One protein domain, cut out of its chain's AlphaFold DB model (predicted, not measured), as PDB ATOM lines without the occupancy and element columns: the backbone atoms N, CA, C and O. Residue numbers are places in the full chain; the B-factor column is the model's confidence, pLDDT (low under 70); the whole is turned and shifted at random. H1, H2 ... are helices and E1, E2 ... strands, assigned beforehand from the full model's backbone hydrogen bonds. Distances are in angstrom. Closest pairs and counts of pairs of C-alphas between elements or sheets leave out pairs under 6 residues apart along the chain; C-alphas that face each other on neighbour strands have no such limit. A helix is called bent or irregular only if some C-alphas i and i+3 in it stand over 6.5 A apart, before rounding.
ATOM      1  N   ILE A  36     -21.813  30.117 -15.858       69.19
ATOM      2  CA  ILE A  36     -21.318  29.724 -17.185       69.19
ATOM      3  C   ILE A  36     -19.805  29.933 -17.177       69.19
ATOM      4  O   ILE A  36     -19.351  31.049 -16.911       69.19
ATOM      5  N   VAL A  37     -19.045  28.873 -17.453       72.00
ATOM      6  CA  VAL A  37     -17.581  28.931 -17.544       72.00
ATOM      7  C   VAL A  37     -17.182  28.828 -19.007       72.00
ATOM      8  O   VAL A  37     -17.516  27.845 -19.668       72.00
ATOM      9  N   LYS A  38     -16.482  29.846 -19.509       76.88
ATOM     10  CA  LYS A  38     -15.913  29.857 -20.860       76.88
ATOM     11  C   LYS A  38     -14.408  29.610 -20.790       76.88
ATOM     12  O   LYS A  38     -13.671  30.427 -20.230       76.88
ATOM     13  N   SER A  39     -13.983  28.500 -21.381       78.88
ATOM     14  CA  SER A  39     -12.596  28.046 -21.449       78.88
ATOM     15  C   SER A  39     -12.102  28.055 -22.883       78.88
ATOM     16  O   SER A  39     -12.758  27.505 -23.758       78.88
ATOM     17  N   LEU A  40     -10.937  28.642 -23.126       83.50
ATOM     18  CA  LEU A  40     -10.345  28.735 -24.454       83.50
ATOM     19  C   LEU A  40      -8.964  28.077 -24.475       83.50
ATOM     20  O   LEU A  40      -8.073  28.509 -23.755       83.50
ATOM     21  N   ALA A  41      -8.768  27.074 -25.319       86.12
ATOM     22  CA  ALA A  41      -7.463  26.502 -25.620       86.12
ATOM     23  C   ALA A  41      -6.854  27.153 -26.851       86.12
ATOM     24  O   ALA A  41      -7.556  27.316 -27.841       86.12
ATOM     25  N   LEU A  42      -5.556  27.429 -26.823       88.81
ATOM     26  CA  LEU A  42      -4.776  27.889 -27.964       88.81
ATOM     27  C   LEU A  42      -3.657  26.898 -28.265       88.81
ATOM     28  O   LEU A  42      -2.809  26.634 -27.409       88.81
ATOM     29  N   SER A  43      -3.627  26.409 -29.499       90.06
ATOM     30  CA  SER A  43      -2.601  25.510 -30.025       90.06
ATOM     31  C   SER A  43      -2.072  26.005 -31.367       90.06
ATOM     32  O   SER A  43      -2.682  26.836 -32.046       90.06
ATOM     33  N   GLN A  44      -0.909  25.486 -31.749       87.19
ATOM     34  CA  GLN A  44      -0.377  25.662 -33.095       87.19
ATOM     35  C   GLN A  44      -0.815  24.491 -33.979       87.19
ATOM     36  O   GLN A  44      -0.751  23.334 -33.561       87.19
ATOM     37  N   VAL A  45      -1.230  24.784 -35.209       85.06
ATOM     38  CA  VAL A  45      -1.496  23.763 -36.233       85.06
ATOM     39  C   VAL A  45      -0.241  23.483 -37.066       85.06
ATOM     40  O   VAL A  45       0.721  24.250 -37.071       85.06
ATOM     41  N   SER A  46      -0.219  22.338 -37.747       80.31
ATOM     42  CA  SER A  46       0.972  21.781 -38.406       80.31
ATOM     43  C   SER A  46       1.575  22.645 -39.522       80.31
ATOM     44  O   SER A  46       2.738  22.453 -39.866       80.31
ATOM     45  N   ASP A  47       0.817  23.586 -40.080       80.69
ATOM     46  CA  ASP A  47       1.260  24.546 -41.099       80.69
ATOM     47  C   ASP A  47       1.783  25.871 -40.509       80.69
ATOM     48  O   ASP A  47       2.135  26.786 -41.253       80.69
ATOM     49  N   GLY A  48       1.874  25.970 -39.180       79.12
ATOM     50  CA  GLY A  48       2.324  27.164 -38.468       79.12
ATOM     51  C   GLY A  48       1.201  28.134 -38.093       79.12
ATOM     52  O   GLY A  48       1.471  29.089 -37.360       79.12
ATOM     53  N   GLY A  49      -0.035  27.874 -38.532       86.62
ATOM     54  CA  GLY A  49      -1.220  28.613 -38.107       86.62
ATOM     55  C   GLY A  49      -1.586  28.380 -36.638       86.62
ATOM     56  O   GLY A  49      -0.949  27.609 -35.911       86.62
ATOM     57  N   LEU A  50      -2.653  29.038 -36.194       88.62
ATOM     58  CA  LEU A  50      -3.187  28.941 -34.842       88.62
ATOM     59  C   LEU A  50      -4.581  28.313 -34.840       88.62
ATOM     60  O   LEU A  50      -5.388  28.501 -35.752       88.62
ATOM     61  N   GLN A  51      -4.886  27.601 -33.764       89.94
ATOM     62  CA  GLN A  51      -6.204  27.054 -33.499       89.94
ATOM     63  C   GLN A  51      -6.647  27.450 -32.096       89.94
ATOM     64  O   GLN A  51      -5.881  27.363 -31.138       89.94
ATOM     65  N   ALA A  52      -7.908  27.859 -31.993       87.19
ATOM     66  CA  ALA A  52      -8.600  28.064 -30.742       87.19
ATOM     67  C   ALA A  52      -9.715  27.030 -30.569       87.19
ATOM     68  O   ALA A  52     -10.559  26.863 -31.451       87.19
ATOM     69  N   GLN A  53      -9.742  26.357 -29.425       86.31
ATOM     70  CA  GLN A  53     -10.831  25.469 -29.025       86.31
ATOM     71  C   GLN A  53     -11.555  26.098 -27.841       86.31
ATOM     72  O   GLN A  53     -10.987  26.270 -26.769       86.31
ATOM     73  N   LEU A  54     -12.804  26.492 -28.047       81.06
ATOM     74  CA  LEU A  54     -13.658  27.095 -27.040       81.06
ATOM     75  C   LEU A  54     -14.604  26.039 -26.473       81.06
ATOM     76  O   LEU A  54     -15.380  25.428 -27.205       81.06
ATOM     77  N   GLU A  55     -14.574  25.893 -25.157       77.88
ATOM     78  CA  GLU A  55     -15.526  25.113 -24.384       77.88
ATOM     79  C   GLU A  55     -16.385  26.060 -23.539       77.88
ATOM     80  O   GLU A  55     -15.883  26.863 -22.748       77.88
ATOM     81  N   ILE A  56     -17.703  25.964 -23.707       76.56
ATOM     82  CA  ILE A  56     -18.687  26.657 -22.876       76.56
ATOM     83  C   ILE A  56     -19.362  25.609 -22.008       76.56
ATOM     84  O   ILE A  56     -20.159  24.808 -22.498       76.56
ATOM     85  N   ILE A  57     -19.069  25.641 -20.714       70.06
ATOM     86  CA  ILE A  57     -19.696  24.752 -19.743       70.06
ATOM     87  C   ILE A  57     -20.936  25.444 -19.196       70.06
ATOM     88  O   ILE A  57     -20.848  26.503 -18.562       70.06
ATOM     89  N   GLN A  58     -22.095  24.840 -19.452       68.88
ATOM     90  CA  GLN A  58     -23.385  25.299 -18.955       68.88
ATOM     91  C   GLN A  58     -24.063  24.180 -18.151       68.88
ATOM     92  O   GLN A  58     -23.752  23.007 -18.343       68.88
ATOM     93  N   PRO A  59     -25.003  24.509 -17.249       59.12
ATOM     94  CA  PRO A  59     -25.689  23.513 -16.420       59.12
ATOM     95  C   PRO A  59     -26.464  22.442 -17.200       59.12
ATOM     96  O   PRO A  59     -26.783  21.398 -16.637       59.12
ATOM     97  N   GLU A  60     -26.829  22.734 -18.447       67.06
ATOM     98  CA  GLU A  60     -27.740  21.923 -19.258       67.06
ATOM     99  C   GLU A  60     -26.997  21.188 -20.378       67.06
ATOM    100  O   GLU A  60     -27.204  19.989 -20.554       67.06
ATOM    101  N   GLU A  61     -26.102  21.876 -21.092       65.38
ATOM    102  CA  GLU A  61     -25.327  21.295 -22.187       65.38
ATOM    103  C   GLU A  61     -23.988  22.022 -22.367       65.38
ATOM    104  O   GLU A  61     -23.907  23.248 -22.264       65.38
ATOM    105  N   ASN A  62     -22.928  21.266 -22.657       70.06
ATOM    106  CA  ASN A  62     -21.625  21.838 -22.981       70.06
ATOM    107  C   ASN A  62     -21.542  22.103 -24.483       70.06
ATOM    108  O   ASN A  62     -21.850  21.227 -25.291       70.06
ATOM    109  N   THR A  63     -21.076  23.291 -24.861       72.94
ATOM    110  CA  THR A  63     -20.838  23.645 -26.266       72.94
ATOM    111  C   THR A  63     -19.346  23.650 -26.557       72.94
ATOM    112  O   THR A  63     -18.582  24.291 -25.836       72.94
ATOM    113  N   PHE A  64     -18.949  22.989 -27.644       76.88
ATOM    114  CA  PHE A  64     -17.572  22.964 -28.134       76.88
ATOM    115  C   PHE A  64     -17.498  23.641 -29.498       76.88
ATOM    116  O   PHE A  64     -18.277  23.331 -30.402       76.88
ATOM    117  N   LEU A  65     -16.557  24.565 -29.652       80.81
ATOM    118  CA  LEU A  65     -16.317  25.279 -30.897       80.81
ATOM    119  C   LEU A  65     -14.824  25.295 -31.200       80.81
ATOM    120  O   LEU A  65     -14.028  25.783 -30.408       80.81
ATOM    121  N   THR A  66     -14.462  24.852 -32.397       85.31
ATOM    122  CA  THR A  66     -13.089  24.930 -32.894       85.31
ATOM    123  C   THR A  66     -13.003  25.981 -33.989       85.31
ATOM    124  O   THR A  66     -13.772  25.954 -34.952       85.31
ATOM    125  N   VAL A  67     -12.055  26.899 -33.847       86.44
ATOM    126  CA  VAL A  67     -11.780  27.991 -34.783       86.44
ATOM    127  C   VAL A  67     -10.301  27.957 -35.144       86.44
ATOM    128  O   VAL A  67      -9.462  27.688 -34.291       86.44
ATOM    129  N   ALA A  68      -9.969  28.215 -36.403       88.38
ATOM    130  CA  ALA A  68      -8.591  28.315 -36.871       88.38
ATOM    131  C   ALA A  68      -8.343  29.698 -37.481       88.38
ATOM    132  O   ALA A  68      -9.282  30.360 -37.929       88.38
ATOM    133  N   GLY A  69      -7.084  30.118 -37.500       86.75
ATOM    134  CA  GLY A  69      -6.610  31.316 -38.187       86.75
ATOM    135  C   GLY A  69      -5.139  31.150 -38.553       86.75
ATOM    136  O   GLY A  69      -4.406  30.433 -37.875       86.75
ATOM    137  N   SER A  70      -4.691  31.779 -39.635       86.62
ATOM    138  CA  SER A  70      -3.282  31.734 -40.046       86.62
ATOM    139  C   SER A  70      -2.368  32.507 -39.085       86.62
ATOM    140  O   SER A  70      -1.207  32.141 -38.898       86.62
ATOM    141  N   ASP A  71      -2.900  33.523 -38.404       86.81
ATOM    142  CA  ASP A  71      -2.207  34.305 -37.385       86.81
ATOM    143  C   ASP A  71      -3.135  34.716 -36.224       86.81
ATOM    144  O   ASP A  71      -4.298  34.312 -36.156       86.81
ATOM    145  N   VAL A  72      -2.608  35.496 -35.268       85.38
ATOM    146  CA  VAL A  72      -3.375  35.982 -34.109       85.38
ATOM    147  C   VAL A  72      -4.541  36.873 -34.536       85.38
ATOM    148  O   VAL A  72      -5.608  36.803 -33.933       85.38
ATOM    149  N   HIS A  73      -4.353  37.704 -35.560       87.69
ATOM    150  CA  HIS A  73      -5.360  38.664 -35.991       87.69
ATOM    151  C   HIS A  73      -6.549  37.952 -36.638       87.69
ATOM    152  O   HIS A  73      -7.681  38.140 -36.197       87.69
ATOM    153  N   GLU A  74      -6.289  37.068 -37.602       89.12
ATOM    154  CA  GLU A  74      -7.328  36.270 -38.257       89.12
ATOM    155  C   GLU A  74      -8.052  35.369 -37.248       89.12
ATOM    156  O   GLU A  74      -9.275  35.232 -37.294       89.12
ATOM    157  N   LEU A  75      -7.320  34.787 -36.291       88.19
ATOM    158  CA  LEU A  75      -7.929  33.987 -35.231       88.19
ATOM    159  C   LEU A  75      -8.911  34.820 -34.397       88.19
ATOM    160  O   LEU A  75     -10.034  34.378 -34.167       88.19
ATOM    161  N   VAL A  76      -8.522  36.025 -33.972       84.50
ATOM    162  CA  VAL A  76      -9.390  36.938 -33.213       84.50
ATOM    163  C   VAL A  76     -10.617  37.347 -34.029       84.50
ATOM    164  O   VAL A  76     -11.728  37.328 -33.499       84.50
ATOM    165  N   GLU A  77     -10.457  37.683 -35.310       86.62
ATOM    166  CA  GLU A  77     -11.588  38.026 -36.182       86.62
ATOM    167  C   GLU A  77     -12.567  36.857 -36.329       86.62
ATOM    168  O   GLU A  77     -13.777  37.027 -36.145       86.62
ATOM    169  N   ASN A  78     -12.049  35.651 -36.570       85.69
ATOM    170  CA  ASN A  78     -12.861  34.445 -36.693       85.69
ATOM    171  C   ASN A  78     -13.583  34.103 -35.383       85.69
ATOM    172  O   ASN A  78     -14.731  33.660 -35.412       85.69
ATOM    173  N   LEU A  79     -12.942  34.331 -34.234       82.38
ATOM    174  CA  LEU A  79     -13.554  34.180 -32.915       82.38
ATOM    175  C   LEU A  79     -14.686  35.203 -32.713       82.38
ATOM    176  O   LEU A  79     -15.808  34.812 -32.382       82.38
ATOM    177  N   ARG A  80     -14.439  36.491 -32.990       80.31
ATOM    178  CA  ARG A  80     -15.439  37.570 -32.876       80.31
ATOM    179  C   ARG A  80     -16.654  37.338 -33.778       80.31
ATOM    180  O   ARG A  80     -17.781  37.525 -33.326       80.31
ATOM    181  N   TYR A  81     -16.452  36.852 -35.004       78.94
ATOM    182  CA  TYR A  81     -17.544  36.543 -35.938       78.94
ATOM    183  C   TYR A  81     -18.489  35.445 -35.426       78.94
ATOM    184  O   TYR A  81     -19.654  35.388 -35.812       78.94
ATOM    185  N   LYS A  82     -18.012  34.554 -34.551       73.12
ATOM    186  CA  LYS A  82     -18.839  33.488 -33.967       73.12
ATOM    187  C   LYS A  82     -19.722  33.976 -32.811       73.12
ATOM    188  O   LYS A  82     -20.460  33.163 -32.268       73.12
ATOM    189  N   GLU A  83     -19.648  35.258 -32.436       60.88
ATOM    190  CA  GLU A  83     -20.440  35.917 -31.378       60.88
ATOM    191  C   GLU A  83     -20.335  35.279 -29.975       60.88
ATOM    192  O   GLU A  83     -21.058  35.638 -29.051       60.88
ATOM    193  N   VAL A  84     -19.398  34.355 -29.749       61.38
ATOM    194  CA  VAL A  84     -19.323  33.611 -28.477       61.38
ATOM    195  C   VAL A  84     -18.613  34.399 -27.358       61.38
ATOM    196  O   VAL A  84     -18.708  34.064 -26.169       61.38
ATOM    197  N   PHE A  85     -17.941  35.495 -27.719       57.78
ATOM    198  CA  PHE A  85     -17.012  36.241 -26.861       57.78
ATOM    199  C   PHE A  85     -17.614  37.450 -26.144       57.78
ATOM    200  O   PHE A  85     -16.950  37.996 -25.271       57.78
ATOM    201  N   PHE A  86     -18.862  37.836 -26.435       55.91
ATOM    202  CA  PHE A  86     -19.423  39.124 -25.990       55.91
ATOM    203  C   PHE A  86     -19.462  39.350 -24.471       55.91
ATOM    204  O   PHE A  86     -19.422  40.493 -24.032       55.91
ATOM    205  N   ASP A  87     -19.471  38.281 -23.671       65.31
ATOM    206  CA  ASP A  87     -19.486  38.384 -22.202       65.31
ATOM    207  C   ASP A  87     -18.139  38.044 -21.546       65.31
ATOM    208  O   ASP A  87     -18.083  37.845 -20.331       65.31
ATOM    209  N   GLY A  88     -17.077  37.913 -22.342       72.31
ATOM    210  CA  GLY A  88     -15.703  37.656 -21.918       72.31
ATOM    211  C   GLY A  88     -15.358  36.216 -21.518       72.31
ATOM    212  O   GLY A  88     -16.239  35.376 -21.321       72.31
ATOM    213  N   ILE A  89     -14.055  35.928 -21.431       76.19
ATOM    214  CA  ILE A  89     -13.488  34.592 -21.152       76.19
ATOM    215  C   ILE A  89     -13.073  34.443 -19.682       76.19
ATOM    216  O   ILE A  89     -12.516  35.372 -19.097       76.19
ATOM    217  N   ASP A  90     -13.337  33.268 -19.090       74.50
ATOM    218  CA  ASP A  90     -12.973  32.944 -17.704       74.50
ATOM    219  C   ASP A  90     -11.610  32.246 -17.605       74.50
ATOM    220  O   ASP A  90     -10.881  32.449 -16.632       74.50
ATOM    221  N   GLN A  91     -11.278  31.382 -18.568       76.88
ATOM    222  CA  GLN A  91     -10.059  30.574 -18.552       76.88
ATOM    223  C   GLN A  91      -9.437  30.501 -19.943       76.88
ATOM    224  O   GLN A  91     -10.130  30.259 -20.928       76.88
ATOM    225  N   ILE A  92      -8.122  30.662 -20.015       80.44
ATOM    226  CA  ILE A  92      -7.341  30.467 -21.229       80.44
ATOM    227  C   ILE A  92      -6.238  29.451 -20.940       80.44
ATOM    228  O   ILE A  92      -5.542  29.524 -19.928       80.44
ATOM    229  N   PHE A  93      -6.074  28.506 -21.852       82.56
ATOM    230  CA  PHE A  93      -5.042  27.487 -21.851       82.56
ATOM    231  C   PHE A  93      -4.206  27.694 -23.107       82.56
ATOM    232  O   PHE A  93      -4.741  27.699 -24.208       82.56
ATOM    233  N   VAL A  94      -2.899  27.870 -22.968       85.69
ATOM    234  CA  VAL A  94      -1.990  28.049 -24.103       85.69
ATOM    235  C   VAL A  94      -1.015  26.889 -24.140       85.69
ATOM    236  O   VAL A  94      -0.400  26.551 -23.128       85.69
ATOM    237  N   GLN A  95      -0.871  26.264 -25.302       88.50
ATOM    238  CA  GLN A  95       0.043  25.145 -25.460       88.50
ATOM    239  C   GLN A  95       1.477  25.602 -25.164       88.50
ATOM    240  O   GLN A  95       1.926  26.628 -25.680       88.50
ATOM    241  N   GLU A  96       2.223  24.832 -24.369       87.44
ATOM    242  CA  GLU A  96       3.612  25.162 -24.011       87.44
ATOM    243  C   GLU A  96       4.466  25.454 -25.252       87.44
ATOM    244  O   GLU A  96       5.199  26.440 -25.295       87.44
ATOM    245  N   GLN A  97       4.363  24.612 -26.281       88.50
ATOM    246  CA  GLN A  97       5.143  24.773 -27.505       88.50
ATOM    247  C   GLN A  97       4.819  26.084 -28.234       88.50
ATOM    248  O   GLN A  97       5.726  26.717 -28.774       88.50
ATOM    249  N   LEU A  98       3.553  26.512 -28.211       88.94
ATOM    250  CA  LEU A  98       3.133  27.788 -28.781       88.94
ATOM    251  C   LEU A  98       3.726  28.958 -27.985       88.94
ATOM    252  O   LEU A  98       4.259  29.889 -28.585       88.94
ATOM    253  N   LEU A  99       3.720  28.884 -26.650       86.69
ATOM    254  CA  LEU A  99       4.364  29.893 -25.799       86.69
ATOM    255  C   LEU A  99       5.861  30.002 -26.093       86.69
ATOM    256  O   LEU A  99       6.378  31.104 -26.223       86.69
ATOM    257  N   ARG A 100       6.559  28.876 -26.265       87.38
ATOM    258  CA  ARG A 100       7.999  28.871 -26.576       87.38
ATOM    259  C   ARG A 100       8.349  29.497 -27.927       87.38
ATOM    260  O   ARG A 100       9.486  29.914 -28.104       87.38
ATOM    261  N   GLN A 101       7.417  29.529 -28.877       87.56
ATOM    262  CA  GLN A 101       7.656  30.085 -30.213       87.56
ATOM    263  C   GLN A 101       7.138  31.514 -30.377       87.56
ATOM    264  O   GLN A 101       7.720  32.291 -31.124       87.56
ATOM    265  N   ARG A 102       5.997  31.822 -29.751       86.19
ATOM    266  CA  ARG A 102       5.214  33.047 -29.977       86.19
ATOM    267  C   ARG A 102       4.667  33.621 -28.667       86.19
ATOM    268  O   ARG A 102       3.608  34.245 -28.656       86.19
ATOM    269  N   GLY A 103       5.352  33.387 -27.549       79.88
ATOM    270  CA  GLY A 103       4.873  33.707 -26.201       79.88
ATOM    271  C   GLY A 103       4.474  35.166 -26.042       79.88
ATOM    272  O   GLY A 103       3.369  35.444 -25.584       79.88
ATOM    273  N   ARG A 104       5.312  36.096 -26.507       77.88
ATOM    274  CA  ARG A 104       4.994  37.527 -26.471       77.88
ATOM    275  C   ARG A 104       3.742  37.861 -27.266       77.88
ATOM    276  O   ARG A 104       2.859  38.549 -26.763       77.88
ATOM    277  N   GLU A 105       3.668  37.380 -28.502       81.75
ATOM    278  CA  GLU A 105       2.555  37.663 -29.404       81.75
ATOM    279  C   GLU A 105       1.237  37.118 -28.841       81.75
ATOM    280  O   GLU A 105       0.239  37.832 -28.792       81.75
ATOM    281  N   VAL A 106       1.234  35.881 -28.343       84.06
ATOM    282  CA  VAL A 106       0.034  35.254 -27.782       84.06
ATOM    283  C   VAL A 106      -0.367  35.906 -26.459       84.06
ATOM    284  O   VAL A 106      -1.528  36.245 -26.261       84.06
ATOM    285  N   LEU A 107       0.567  36.141 -25.543       79.00
ATOM    286  CA  LEU A 107       0.213  36.699 -24.238       79.00
ATOM    287  C   LEU A 107      -0.192  38.167 -24.315       79.00
ATOM    288  O   LEU A 107      -1.158  38.564 -23.671       79.00
ATOM    289  N   ARG A 108       0.517  38.974 -25.105       75.25
ATOM    290  CA  ARG A 108       0.237  40.405 -25.207       75.25
ATOM    291  C   ARG A 108      -0.890  40.687 -26.187       75.25
ATOM    292  O   ARG A 108      -1.920  41.226 -25.796       75.25
ATOM    293  N   ARG A 109      -0.711  40.304 -27.448       77.44
ATOM    294  CA  ARG A 109      -1.651  40.677 -28.504       77.44
ATOM    295  C   ARG A 109      -2.953  39.903 -28.365       77.44
ATOM    296  O   ARG A 109      -4.012  40.511 -28.317       77.44
ATOM    297  N   PHE A 110      -2.885  38.576 -28.243       81.81
ATOM    298  CA  PHE A 110      -4.101  37.774 -28.112       81.81
ATOM    299  C   PHE A 110      -4.754  37.969 -26.737       81.81
ATOM    300  O   PHE A 110      -5.864  38.483 -26.667       81.81
ATOM    301  N   CYS A 111      -4.093  37.605 -25.632       77.12
ATOM    302  CA  CYS A 111      -4.771  37.564 -24.331       77.12
ATOM    303  C   CYS A 111      -5.099  38.946 -23.742       77.12
ATOM    304  O   CYS A 111      -6.105  39.052 -23.051       77.12
ATOM    305  N   ILE A 112      -4.278  39.979 -23.957       71.44
ATOM    306  CA  ILE A 112      -4.439  41.271 -23.259       71.44
ATOM    307  C   ILE A 112      -5.072  42.332 -24.151       71.44
ATOM    308  O   ILE A 112      -5.957  43.054 -23.703       71.44
ATOM    309  N   GLU A 113      -4.587  42.465 -25.384       75.44
ATOM    310  CA  GLU A 113      -4.997  43.562 -26.265       75.44
ATOM    311  C   GLU A 113      -6.297  43.245 -27.019       75.44
ATOM    312  O   GLU A 113      -7.135  44.128 -27.186       75.44
ATOM    313  N   GLU A 114      -6.485  42.001 -27.465       78.38
ATOM    314  CA  GLU A 114      -7.583  41.643 -28.372       78.38
ATOM    315  C   GLU A 114      -8.738  40.883 -27.705       78.38
ATOM    316  O   GLU A 114      -9.867  40.904 -28.211       78.38
ATOM    317  N   MET A 115      -8.472  40.195 -26.598       75.06
ATOM    318  CA  MET A 115      -9.463  39.383 -25.900       75.06
ATOM    319  C   MET A 115     -10.148  40.156 -24.774       75.06
ATOM    320  O   MET A 115      -9.499  40.663 -23.862       75.06
ATOM    321  N   ASP A 116     -11.483  40.143 -24.771       69.81
ATOM    322  CA  ASP A 116     -12.281  40.638 -23.648       69.81
ATOM    323  C   ASP A 116     -12.186  39.654 -22.469       69.81
ATOM    324  O   ASP A 116     -12.975  38.716 -22.325       69.81
ATOM    325  N   LEU A 117     -11.172  39.819 -21.621       69.69
ATOM    326  CA  LEU A 117     -11.013  38.995 -20.426       69.69
ATOM    327  C   LEU A 117     -11.876  39.509 -19.280       69.69
ATOM    328  O   LEU A 117     -11.922  40.705 -18.983       69.69
ATOM    329  N   ARG A 118     -12.525  38.579 -18.574       64.69
ATOM    330  CA  ARG A 118     -13.216  38.917 -17.329       64.69
ATOM    331  C   ARG A 118     -12.198  39.263 -16.238       64.69
ATOM    332  O   ARG A 118     -11.144  38.625 -16.164       64.69
ATOM    333  N   PRO A 119     -12.517  40.196 -15.323       60.34
ATOM    334  CA  PRO A 119     -11.727  40.383 -14.113       60.34
ATOM    335  C   PRO A 119     -11.557  39.054 -13.365       60.34
ATOM    336  O   PRO A 119     -12.536  38.365 -13.075       60.34
ATOM    337  N   GLY A 120     -10.312  38.679 -13.067       60.53
ATOM    338  CA  GLY A 120     -10.005  37.405 -12.412       60.53
ATOM    339  C   GLY A 120     -10.025  36.180 -13.333       60.53
ATOM    340  O   GLY A 120     -10.003  35.055 -12.823       60.53
ATOM    341  N   ALA A 121     -10.040  36.376 -14.657       68.69
ATOM    342  CA  ALA A 121      -9.776  35.307 -15.611       68.69
ATOM    343  C   ALA A 121      -8.448  34.594 -15.285       68.69
ATOM    344  O   ALA A 121      -7.559  35.141 -14.621       68.69
ATOM    345  N   LYS A 122      -8.336  33.335 -15.705       73.00
ATOM    346  CA  LYS A 122      -7.193  32.464 -15.408       73.00
ATOM    347  C   LYS A 122      -6.468  32.085 -16.680       73.00
ATOM    348  O   LYS A 122      -7.106  31.813 -17.691       73.00
ATOM    349  N   LEU A 123      -5.146  32.037 -16.611       76.00
ATOM    350  CA  LEU A 123      -4.297  31.684 -17.735       76.00
ATOM    351  C   LEU A 123      -3.361  30.546 -17.332       76.00
ATOM    352  O   LEU A 123      -2.739  30.596 -16.269       76.00
ATOM    353  N   TYR A 124      -3.276  29.532 -18.182       78.12
ATOM    354  CA  TYR A 124      -2.496  28.323 -17.951       78.12
ATOM    355  C   TYR A 124      -1.648  27.998 -19.171       78.12
ATOM    356  O   TYR A 124      -2.072  28.208 -20.307       78.12
ATOM    357  N   ALA A 125      -0.479  27.420 -18.929       81.81
ATOM    358  CA  ALA A 125       0.197  26.633 -19.941       81.81
ATOM    359  C   ALA A 125      -0.364  25.205 -19.901       81.81
ATOM    360  O   ALA A 125      -0.754  24.725 -18.836       81.81
ATOM    361  N   TYR A 126      -0.391  24.503 -21.029       81.31
ATOM    362  CA  TYR A 126      -0.705  23.075 -21.028       81.31
ATOM    363  C   TYR A 126       0.207  22.278 -21.952       81.31
ATOM    364  O   TYR A 126       0.742  22.794 -22.941       81.31
ATOM    365  N   THR A 127       0.360  21.002 -21.617       79.81
ATOM    366  CA  THR A 127       1.042  19.998 -22.437       79.81
ATOM    367  C   THR A 127       0.070  18.880 -22.796       79.81
ATOM    368  O   THR A 127      -0.886  18.626 -22.062       79.81
ATOM    369  N   GLY A 128       0.319  18.214 -23.926       75.00
ATOM    370  CA  GLY A 128      -0.526  17.131 -24.432       75.00
ATOM    371  C   GLY A 128      -1.778  17.606 -25.174       75.00
ATOM    372  O   GLY A 128      -1.835  18.740 -25.659       75.00
ATOM    373  N   ASP A 129      -2.753  16.706 -25.298       71.81
ATOM    374  CA  ASP A 129      -3.984  16.936 -26.054       71.81
ATOM    375  C   ASP A 129      -5.047  17.612 -25.186       71.81
ATOM    376  O   ASP A 129      -5.272  17.241 -24.031       71.81
ATOM    377  N   PHE A 130      -5.751  18.586 -25.768       67.44
ATOM    378  CA  PHE A 130      -6.779  19.334 -25.045       67.44
ATOM    379  C   PHE A 130      -8.023  18.486 -24.709       67.44
ATOM    380  O   PHE A 130      -8.707  18.719 -23.712       67.44
ATOM    381  N   ASP A 131      -8.261  17.432 -25.489       62.12
ATOM    382  CA  ASP A 131      -9.597  16.945 -25.848       62.12
ATOM    383  C   ASP A 131     -10.331  16.068 -24.806       62.12
ATOM    384  O   ASP A 131     -11.248  15.332 -25.156       62.12
ATOM    385  N   GLN A 132      -9.964  16.107 -23.518       54.00
ATOM    386  CA  GLN A 132     -10.783  15.523 -22.428       54.00
ATOM    387  C   GLN A 132     -10.213  15.793 -21.036       54.00
ATOM    388  O   GLN A 132     -10.957  16.018 -20.078       54.00
ATOM    389  N   ALA A 133      -8.887  15.752 -20.910       51.81
ATOM    390  CA  ALA A 133      -8.223  15.926 -19.626       51.81
ATOM    391  C   ALA A 133      -8.418  17.349 -19.095       51.81
ATOM    392  O   ALA A 133      -8.710  17.493 -17.917       51.81
ATOM    393  N   LEU A 134      -8.335  18.376 -19.954       60.59
ATOM    394  CA  LEU A 134      -8.507  19.778 -19.555       60.59
ATOM    395  C   LEU A 134      -9.984  20.148 -19.325       60.59
ATOM    396  O   LEU A 134     -10.279  20.876 -18.380       60.59
ATOM    397  N   THR A 135     -10.927  19.544 -20.057       58.34
ATOM    398  CA  THR A 135     -12.371  19.631 -19.763       58.34
ATOM    399  C   THR A 135     -12.694  19.164 -18.339       58.34
ATOM    400  O   THR A 135     -13.439  19.825 -17.610       58.34
ATOM    401  N   GLN A 136     -12.075  18.069 -17.878       56.03
ATOM    402  CA  GLN A 136     -12.216  17.624 -16.485       56.03
ATOM    403  C   GLN A 136     -11.667  18.657 -15.486       56.03
ATOM    404  O   GLN A 136     -12.219  18.788 -14.397       56.03
ATOM    405  N   ILE A 137     -10.641  19.436 -15.845       57.31
ATOM    406  CA  ILE A 137     -10.066  20.508 -15.005       57.31
ATOM    407  C   ILE A 137     -11.026  21.681 -14.891       57.31
ATOM    408  O   ILE A 137     -11.266  22.169 -13.784       57.31
ATOM    409  N   THR A 138     -11.591  22.119 -16.018       57.28
ATOM    410  CA  THR A 138     -12.575  23.203 -16.034       57.28
ATOM    411  C   THR A 138     -13.797  22.829 -15.190       57.28
ATOM    412  O   THR A 138     -14.301  23.671 -14.444       57.28
ATOM    413  N   GLN A 139     -14.219  21.560 -15.223       54.72
ATOM    414  CA  GLN A 139     -15.329  21.049 -14.411       54.72
ATOM    415  C   GLN A 139     -14.970  20.845 -12.933       54.72
ATOM    416  O   GLN A 139     -15.811  21.072 -12.065       54.72
ATOM    417  N   GLN A 140     -13.741  20.424 -12.616       50.12
ATOM    418  CA  GLN A 140     -13.382  20.031 -11.253       50.12
ATOM    419  C   GLN A 140     -13.195  21.188 -10.274       50.12
ATOM    420  O   GLN A 140     -13.055  20.865  -9.097       50.12
ATOM    421  N   GLN A 141     -13.202  22.463 -10.715       50.59
ATOM    422  CA  GLN A 141     -13.128  23.703  -9.905       50.59
ATOM    423  C   GLN A 141     -12.747  23.474  -8.434       50.59
ATOM    424  O   GLN A 141     -13.491  23.781  -7.500       50.59
ATOM    425  N   SER A 142     -11.570  22.892  -8.211       37.34
ATOM    426  CA  SER A 142     -11.119  22.624  -6.863       37.34
ATOM    427  C   SER A 142     -10.306  23.834  -6.466       37.34
ATOM    428  O   SER A 142      -9.298  24.175  -7.084       37.34
ATOM    429  N   SER A 143     -10.750  24.476  -5.392       38.09
ATOM    430  CA  SER A 143     -10.106  25.553  -4.635       38.09
ATOM    431  C   SER A 143      -8.662  25.255  -4.170       38.09
ATOM    432  O   SER A 143      -8.118  25.962  -3.324       38.09
ATOM    433  N   ARG A 144      -8.044  24.189  -4.692       33.81
ATOM    434  CA  ARG A 144      -6.722  23.651  -4.375       33.81
ATOM    435  C   ARG A 144      -5.672  23.925  -5.449       33.81
ATOM    436  O   ARG A 144      -4.490  23.851  -5.128       33.81
ATOM    437  N   LEU A 145      -6.065  24.230  -6.687       41.75
ATOM    438  CA  LEU A 145      -5.114  24.653  -7.714       41.75
ATOM    439  C   LEU A 145      -4.749  26.107  -7.410       41.75
ATOM    440  O   LEU A 145      -5.582  26.990  -7.572       41.75
ATOM    441  N   GLY A 146      -3.549  26.345  -6.874       38.22
ATOM    442  CA  GLY A 146      -3.057  27.684  -6.545       38.22
ATOM    443  C   GLY A 146      -3.221  28.608  -7.747       38.22
ATOM    444  O   GLY A 146      -2.541  28.449  -8.756       38.22
ATOM    445  N   PHE A 147      -4.199  29.506  -7.673       44.66
ATOM    446  CA  PHE A 147      -4.617  30.277  -8.831       44.66
ATOM    447  C   PHE A 147      -3.649  31.432  -9.064       44.66
ATOM    448  O   PHE A 147      -3.448  32.252  -8.169       44.66
ATOM    449  N   CYS A 148      -3.132  31.554 -10.285       43.25
ATOM    450  CA  CYS A 148      -2.621  32.834 -10.748       43.25
ATOM    451  C   CYS A 148      -3.843  33.673 -11.151       43.25
ATOM    452  O   CYS A 148      -4.571  33.324 -12.080       43.25
ATOM    453  N   ASP A 149      -4.166  34.711 -10.377       43.12
ATOM    454  CA  ASP A 149      -4.929  35.837 -10.924       43.12
ATOM    455  C   ASP A 149      -4.107  36.410 -12.078       43.12
ATOM    456  O   ASP A 149      -2.883  36.506 -11.964       43.12
ATOM    457  N   LEU A 150      -4.773  36.678 -13.198       42.19
ATOM    458  CA  LEU A 150      -4.141  37.116 -14.431       42.19
ATOM    459  C   LEU A 150      -3.130  38.252 -14.159       42.19
ATOM    460  O   LEU A 150      -3.451  39.232 -13.525       42.19
ATOM    461  N   ILE A 151      -1.904  38.103 -14.645       44.22
ATOM    462  CA  ILE A 151      -1.174  39.150 -15.364       44.22
ATOM    463  C   ILE A 151      -0.976  40.503 -14.648       44.22
ATOM    464  O   ILE A 151      -1.842  41.372 -14.643       44.22
ATOM    465  N   ASP A 152       0.266  40.748 -14.229       38.88
ATOM    466  CA  ASP A 152       0.882  42.037 -14.528       38.88
ATOM    467  C   ASP A 152       1.846  41.883 -15.705       38.88
ATOM    468  O   ASP A 152       2.951  41.364 -15.572       38.88
ATOM    469  N   CYS A 153       1.403  42.317 -16.881       43.62
ATOM    470  CA  CYS A 153       2.254  42.426 -18.060       43.62
ATOM    471  C   CYS A 153       2.857  43.824 -18.201       43.62
ATOM    472  O   CYS A 153       3.526  44.064 -19.206       43.62
ATOM    473  N   ALA A 154       2.696  44.719 -17.213       38.22
ATOM    474  CA  ALA A 154       3.372  46.015 -17.226       38.22
ATOM    475  C   ALA A 154       4.906  45.862 -17.285       38.22
ATOM    476  O   ALA A 154       5.589  46.758 -17.769       38.22
ATOM    477  N   GLY A 155       5.443  44.696 -16.894       46.25
ATOM    478  CA  GLY A 155       6.863  44.342 -17.028       46.25
ATOM    479  C   GLY A 155       7.218  43.278 -18.081       46.25
ATOM    480  O   GLY A 155       8.322  42.746 -18.016       46.25
ATOM    481  N   GLU A 156       6.314  42.903 -18.999       55.56
ATOM    482  CA  GLU A 156       6.508  41.832 -20.008       55.56
ATOM    483  C   GLU A 156       6.819  40.422 -19.452       55.56
ATOM    484  O   GLU A 156       7.202  39.540 -20.221       55.56
ATOM    485  N   VAL A 157       6.629  40.182 -18.146       60.38
ATOM    486  CA  VAL A 157       6.854  38.880 -17.491       60.38
ATOM    487  C   VAL A 157       5.531  38.239 -17.073       60.38
ATOM    488  O   VAL A 157       4.768  38.825 -16.317       60.38
ATOM    489  N   CYS A 158       5.282  37.002 -17.497       70.31
ATOM    490  CA  CYS A 158       4.124  36.202 -17.106       70.31
ATOM    491  C   CYS A 158       4.579  34.850 -16.544       70.31
ATOM    492  O   CYS A 158       5.456  34.219 -17.127       70.31
ATOM    493  N   VAL A 159       3.990  34.388 -15.437       72.44
ATOM    494  CA  VAL A 159       4.224  33.035 -14.904       72.44
ATOM    495  C   VAL A 159       2.944  32.213 -15.016       72.44
ATOM    496  O   VAL A 159       1.909  32.576 -14.466       72.44
ATOM    497  N   LEU A 160       3.025  31.096 -15.732       76.12
ATOM    498  CA  LEU A 160       1.900  30.266 -16.141       76.12
ATOM    499  C   LEU A 160       2.033  28.865 -15.541       76.12
ATOM    500  O   LEU A 160       2.970  28.158 -15.910       76.12
ATOM    501  N   PRO A 161       1.116  28.412 -14.670       75.00
ATOM    502  CA  PRO A 161       1.110  27.021 -14.225       75.00
ATOM    503  C   PRO A 161       0.989  26.083 -15.430       75.00
ATOM    504  O   PRO A 161       0.171  26.344 -16.314       75.00
ATOM    505  N   ILE A 162       1.763  24.994 -15.450       77.50
ATOM    506  CA  ILE A 162       1.686  23.986 -16.516       77.50
ATOM    507  C   ILE A 162       0.719  22.885 -16.112       77.50
ATOM    508  O   ILE A 162       1.007  22.083 -15.226       77.50
ATOM    509  N   LEU A 163      -0.409  22.803 -16.804       74.12
ATOM    510  CA  LEU A 163      -1.345  21.701 -16.664       74.12
ATOM    511  C   LEU A 163      -0.898  20.540 -17.548       74.12
ATOM    512  O   LEU A 163      -0.951  20.610 -18.775       74.12
ATOM    513  N   ASN A 164      -0.472  19.459 -16.901       66.81
ATOM    514  CA  ASN A 164      -0.131  18.221 -17.583       66.81
ATOM    515  C   ASN A 164      -1.384  17.354 -17.746       66.81
ATOM    516  O   ASN A 164      -1.982  16.925 -16.755       66.81
ATOM    517  N   SER A 165      -1.750  17.034 -18.990       59.12
ATOM    518  CA  SER A 165      -2.789  16.049 -19.300       59.12
ATOM    519  C   SER A 165      -2.255  14.619 -19.095       59.12
ATOM    520  O   SER A 165      -2.059  13.860 -20.044       59.12
ATOM    521  N   SER A 166      -1.937  14.244 -17.854       52.94
ATOM    522  CA  SER A 166      -1.511  12.877 -17.532       52.94
ATOM    523  C   SER A 166      -2.724  11.986 -17.233       52.94
ATOM    524  O   SER A 166      -3.631  12.421 -16.520       52.94
ATOM    525  N   PRO A 167      -2.739  10.708 -17.669       42.69
ATOM    526  CA  PRO A 167      -3.786   9.752 -17.293       42.69
ATOM    527  C   PRO A 167      -3.864   9.483 -15.777       42.69
ATOM    528  O   PRO A 167      -4.845   8.911 -15.309       42.69
ATOM    529  N   LEU A 168      -2.854   9.897 -15.000       40.25
ATOM    530  CA  LEU A 168      -2.834   9.805 -13.533       40.25
ATOM    531  C   LEU A 168      -3.511  10.996 -12.825       40.25
ATOM    532  O   LEU A 168      -3.536  11.037 -11.594       40.25
ATOM    533  N   GLY A 169      -4.082  11.938 -13.579       44.56
ATOM    534  CA  GLY A 169      -4.762  13.118 -13.056       44.56
ATOM    535  C   GLY A 169      -3.881  14.367 -13.019       44.56
ATOM    536  O   GLY A 169      -2.755  14.389 -13.515       44.56
ATOM    537  N   LEU A 170      -4.437  15.426 -12.434       49.81
ATOM    538  CA  LEU A 170      -3.817  16.744 -12.363       49.81
ATOM    539  C   LEU A 170      -2.605  16.762 -11.438       49.81
ATOM    540  O   LEU A 170      -2.740  16.587 -10.226       49.81
ATOM    541  N   SER A 171      -1.441  17.079 -11.992       51.41
ATOM    542  CA  SER A 171      -0.285  17.518 -11.221       51.41
ATOM    543  C   SER A 171       0.116  18.915 -11.684       51.41
ATOM    544  O   SER A 171       0.330  19.149 -12.870       51.41
ATOM    545  N   THR A 172       0.228  19.858 -10.751       56.47
ATOM    546  CA  THR A 172       0.911  21.130 -11.016       56.47
ATOM    547  C   THR A 172       1.901  21.417  -9.909       56.47
ATOM    548  O   THR A 172       1.525  22.019  -8.900       56.47
ATOM    549  N   PRO A 173       3.166  21.027 -10.107       61.78
ATOM    550  CA  PRO A 173       4.266  21.640  -9.402       61.78
ATOM    551  C   PRO A 173       5.065  22.612 -10.281       61.78
ATOM    552  O   PRO A 173       5.784  23.424  -9.732       61.78
ATOM    553  N   GLN A 174       4.940  22.590 -11.611       71.50
ATOM    554  CA  GLN A 174       5.775  23.394 -12.516       71.50
ATOM    555  C   GLN A 174       5.009  24.556 -13.163       71.50
ATOM    556  O   GLN A 174       3.779  24.533 -13.281       71.50
ATOM    557  N   ALA A 175       5.754  25.562 -13.620       76.88
ATOM    558  CA  ALA A 175       5.223  26.708 -14.352       76.88
ATOM    559  C   ALA A 175       6.169  27.164 -15.471       76.88
ATOM    560  O   ALA A 175       7.356  26.874 -15.436       76.88
ATOM    561  N   LEU A 176       5.664  27.905 -16.454       79.38
ATOM    562  CA  LEU A 176       6.475  28.624 -17.435       79.38
ATOM    563  C   LEU A 176       6.566  30.087 -17.040       79.38
ATOM    564  O   LEU A 176       5.543  30.724 -16.820       79.38
ATOM    565  N   ARG A 177       7.773  30.640 -17.025       78.75
ATOM    566  CA  ARG A 177       7.982  32.082 -17.079       78.75
ATOM    567  C   ARG A 177       8.144  32.481 -18.538       78.75
ATOM    568  O   ARG A 177       8.996  31.932 -19.226       78.75
ATOM    569  N   VAL A 178       7.377  33.464 -18.976       75.94
ATOM    570  CA  VAL A 178       7.505  34.112 -20.280       75.94
ATOM    571  C   VAL A 178       7.949  35.544 -20.036       75.94
ATOM    572  O   VAL A 178       7.248  36.266 -19.338       75.94
ATOM    573  N   GLN A 179       9.108  35.940 -20.554       72.81
ATOM    574  CA  GLN A 179       9.648  37.296 -20.477       72.81
ATOM    575  C   GLN A 179      10.035  37.773 -21.874       72.81
ATOM    576  O   GLN A 179      11.074  37.380 -22.400       72.81
ATOM    577  N   GLY A 180       9.206  38.618 -22.487       70.31
ATOM    578  CA  GLY A 180       9.373  38.928 -23.907       70.31
ATOM    579  C   GLY A 180       9.341  37.639 -24.741       70.31
ATOM    580  O   GLY A 180       8.343  36.922 -24.712       70.31
ATOM    581  N   GLU A 181      10.431  37.336 -25.450       73.44
ATOM    582  CA  GLU A 181      10.578  36.095 -26.233       73.44
ATOM    583  C   GLU A 181      11.174  34.924 -25.427       73.44
ATOM    584  O   GLU A 181      11.147  33.780 -25.880       73.44
ATOM    585  N   ASP A 182      11.703  35.180 -24.227       72.56
ATOM    586  CA  ASP A 182      12.339  34.151 -23.408       72.56
ATOM    587  C   ASP A 182      11.293  33.349 -22.632       72.56
ATOM    588  O   ASP A 182      10.521  33.896 -21.842       72.56
ATOM    589  N   VAL A 183      11.293  32.025 -22.812       81.00
ATOM    590  CA  VAL A 183      10.405  31.107 -22.083       81.00
ATOM    591  C   VAL A 183      11.207  30.104 -21.266       81.00
ATOM    592  O   VAL A 183      11.814  29.177 -21.812       81.00
ATOM    593  N   THR A 184      11.170  30.247 -19.942       81.38
ATOM    594  CA  THR A 184      11.891  29.379 -19.006       81.38
ATOM    595  C   THR A 184      10.943  28.505 -18.193       81.38
ATOM    596  O   THR A 184       9.857  28.922 -17.795       81.38
ATOM    597  N   LEU A 185      11.351  27.258 -17.959       80.62
ATOM    598  CA  LEU A 185      10.641  26.348 -17.065       80.62
ATOM    599  C   LEU A 185      11.013  26.682 -15.616       80.62
ATOM    600  O   LEU A 185      12.190  26.777 -15.278       80.62
ATOM    601  N   LEU A 186      10.005  26.846 -14.769       73.44
ATOM    602  CA  LEU A 186      10.139  26.919 -13.324       73.44
ATOM    603  C   LEU A 186       9.859  25.533 -12.753       73.44
ATOM    604  O   LEU A 186       8.731  25.035 -12.815       73.44
ATOM    605  N   GLU A 187      10.905  24.932 -12.196       71.06
ATOM    606  CA  GLU A 187      10.809  23.668 -11.470       71.06
ATOM    607  C   GLU A 187       9.949  23.795 -10.207       71.06
ATOM    608  O   GLU A 187       9.666  24.899  -9.740       71.06
TER     609      GLU A 187
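This is residues 36 to 187 of the 278 residues of an uncharacterized protein of uncultured Anaerotruncus sp (UniProt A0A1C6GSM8). One strongly twisted sheet of eight strands runs through the domain and curls round helix H2; on the same face H1 packs over E3, and the short helix H3 is over the opposite face. The printed part has 152 residues, with three named helices and eight named strands in the order E1 E2 E3 H1 E4 H2 E5 H3 E6 E7 E8. The sheet is mixed, in the order E3 E2 E1 E4 E5 E6 E7 E8, with a meander at each end, E1 E2 E3 and E6 E7 E8, each strand the antiparallel neighbour of the one before. The class is mixed, helices and strands; the whole is compact, with a radius of gyration of the C-alphas of 14.4 A and spans of 39 by 34 by 32 A.

E1, residues 37 to 44, and E2, residues 50 to 57, form a hairpin, with N 41 and O 53 2.8 A apart. E2 and the edge strand E3, residues 63 to 69, form another, with N 54 and O 65 at 2.8 A. E4, residues 89 to 95, is parallel to E1, with N 42 and O 93 at 2.8 A. E5, residues 117 to 127, is parallel to E4, with N 124 and O 92 at 2.9 A, and bends by 104 degrees at residue 120. E6, residues 157 to 164, is parallel to E5, with N 163 and O 125 at 2.8 A. E7, residues 175 to 179, forms hairpins with E6, N 160 and O 176 at 2.8 A, and with the edge strand E8, residues 182 to 186, N 184 and O 177 at 2.8 A. H2, residues 96 to 114, is irregular, with C-alphas 101 and 104 8.7 A apart; its closest C-alphas to E8 are Arg 100 and Val 183, 5.6 A. H1, residues 72 to 81, touches H2 at a steep tilt of 55 degrees, the closest C-alphas being Val 72 and Phe 110, 6.3 A. H3, residues 133 to 140, and H2 are on opposite faces, making three layers, helices on both faces of a sheet. In H1 and H3 every O i to N i+4 pair is within hydrogen-bond range; in H2, 10 of 15.

E1 begins at C-alpha 37 (-17.581, 28.931, -17.544) and is 23.4 A long; E2 is 22.8 A, E5 22.6 A, E6 21.8 A and H2 20.4 A. E8 ends at C-alpha 186 (10.139, 26.919, -13.324).

The C-alphas farthest apart, Glu 60 and Asp 182, are 42.1 A apart. The printed part has no cut, and the link from H3 to E6, residues 141 to 156, is long. Mean pLDDT of the printed part is 70.9, with residues 130 to 157 and 164 to 173 among those under 70.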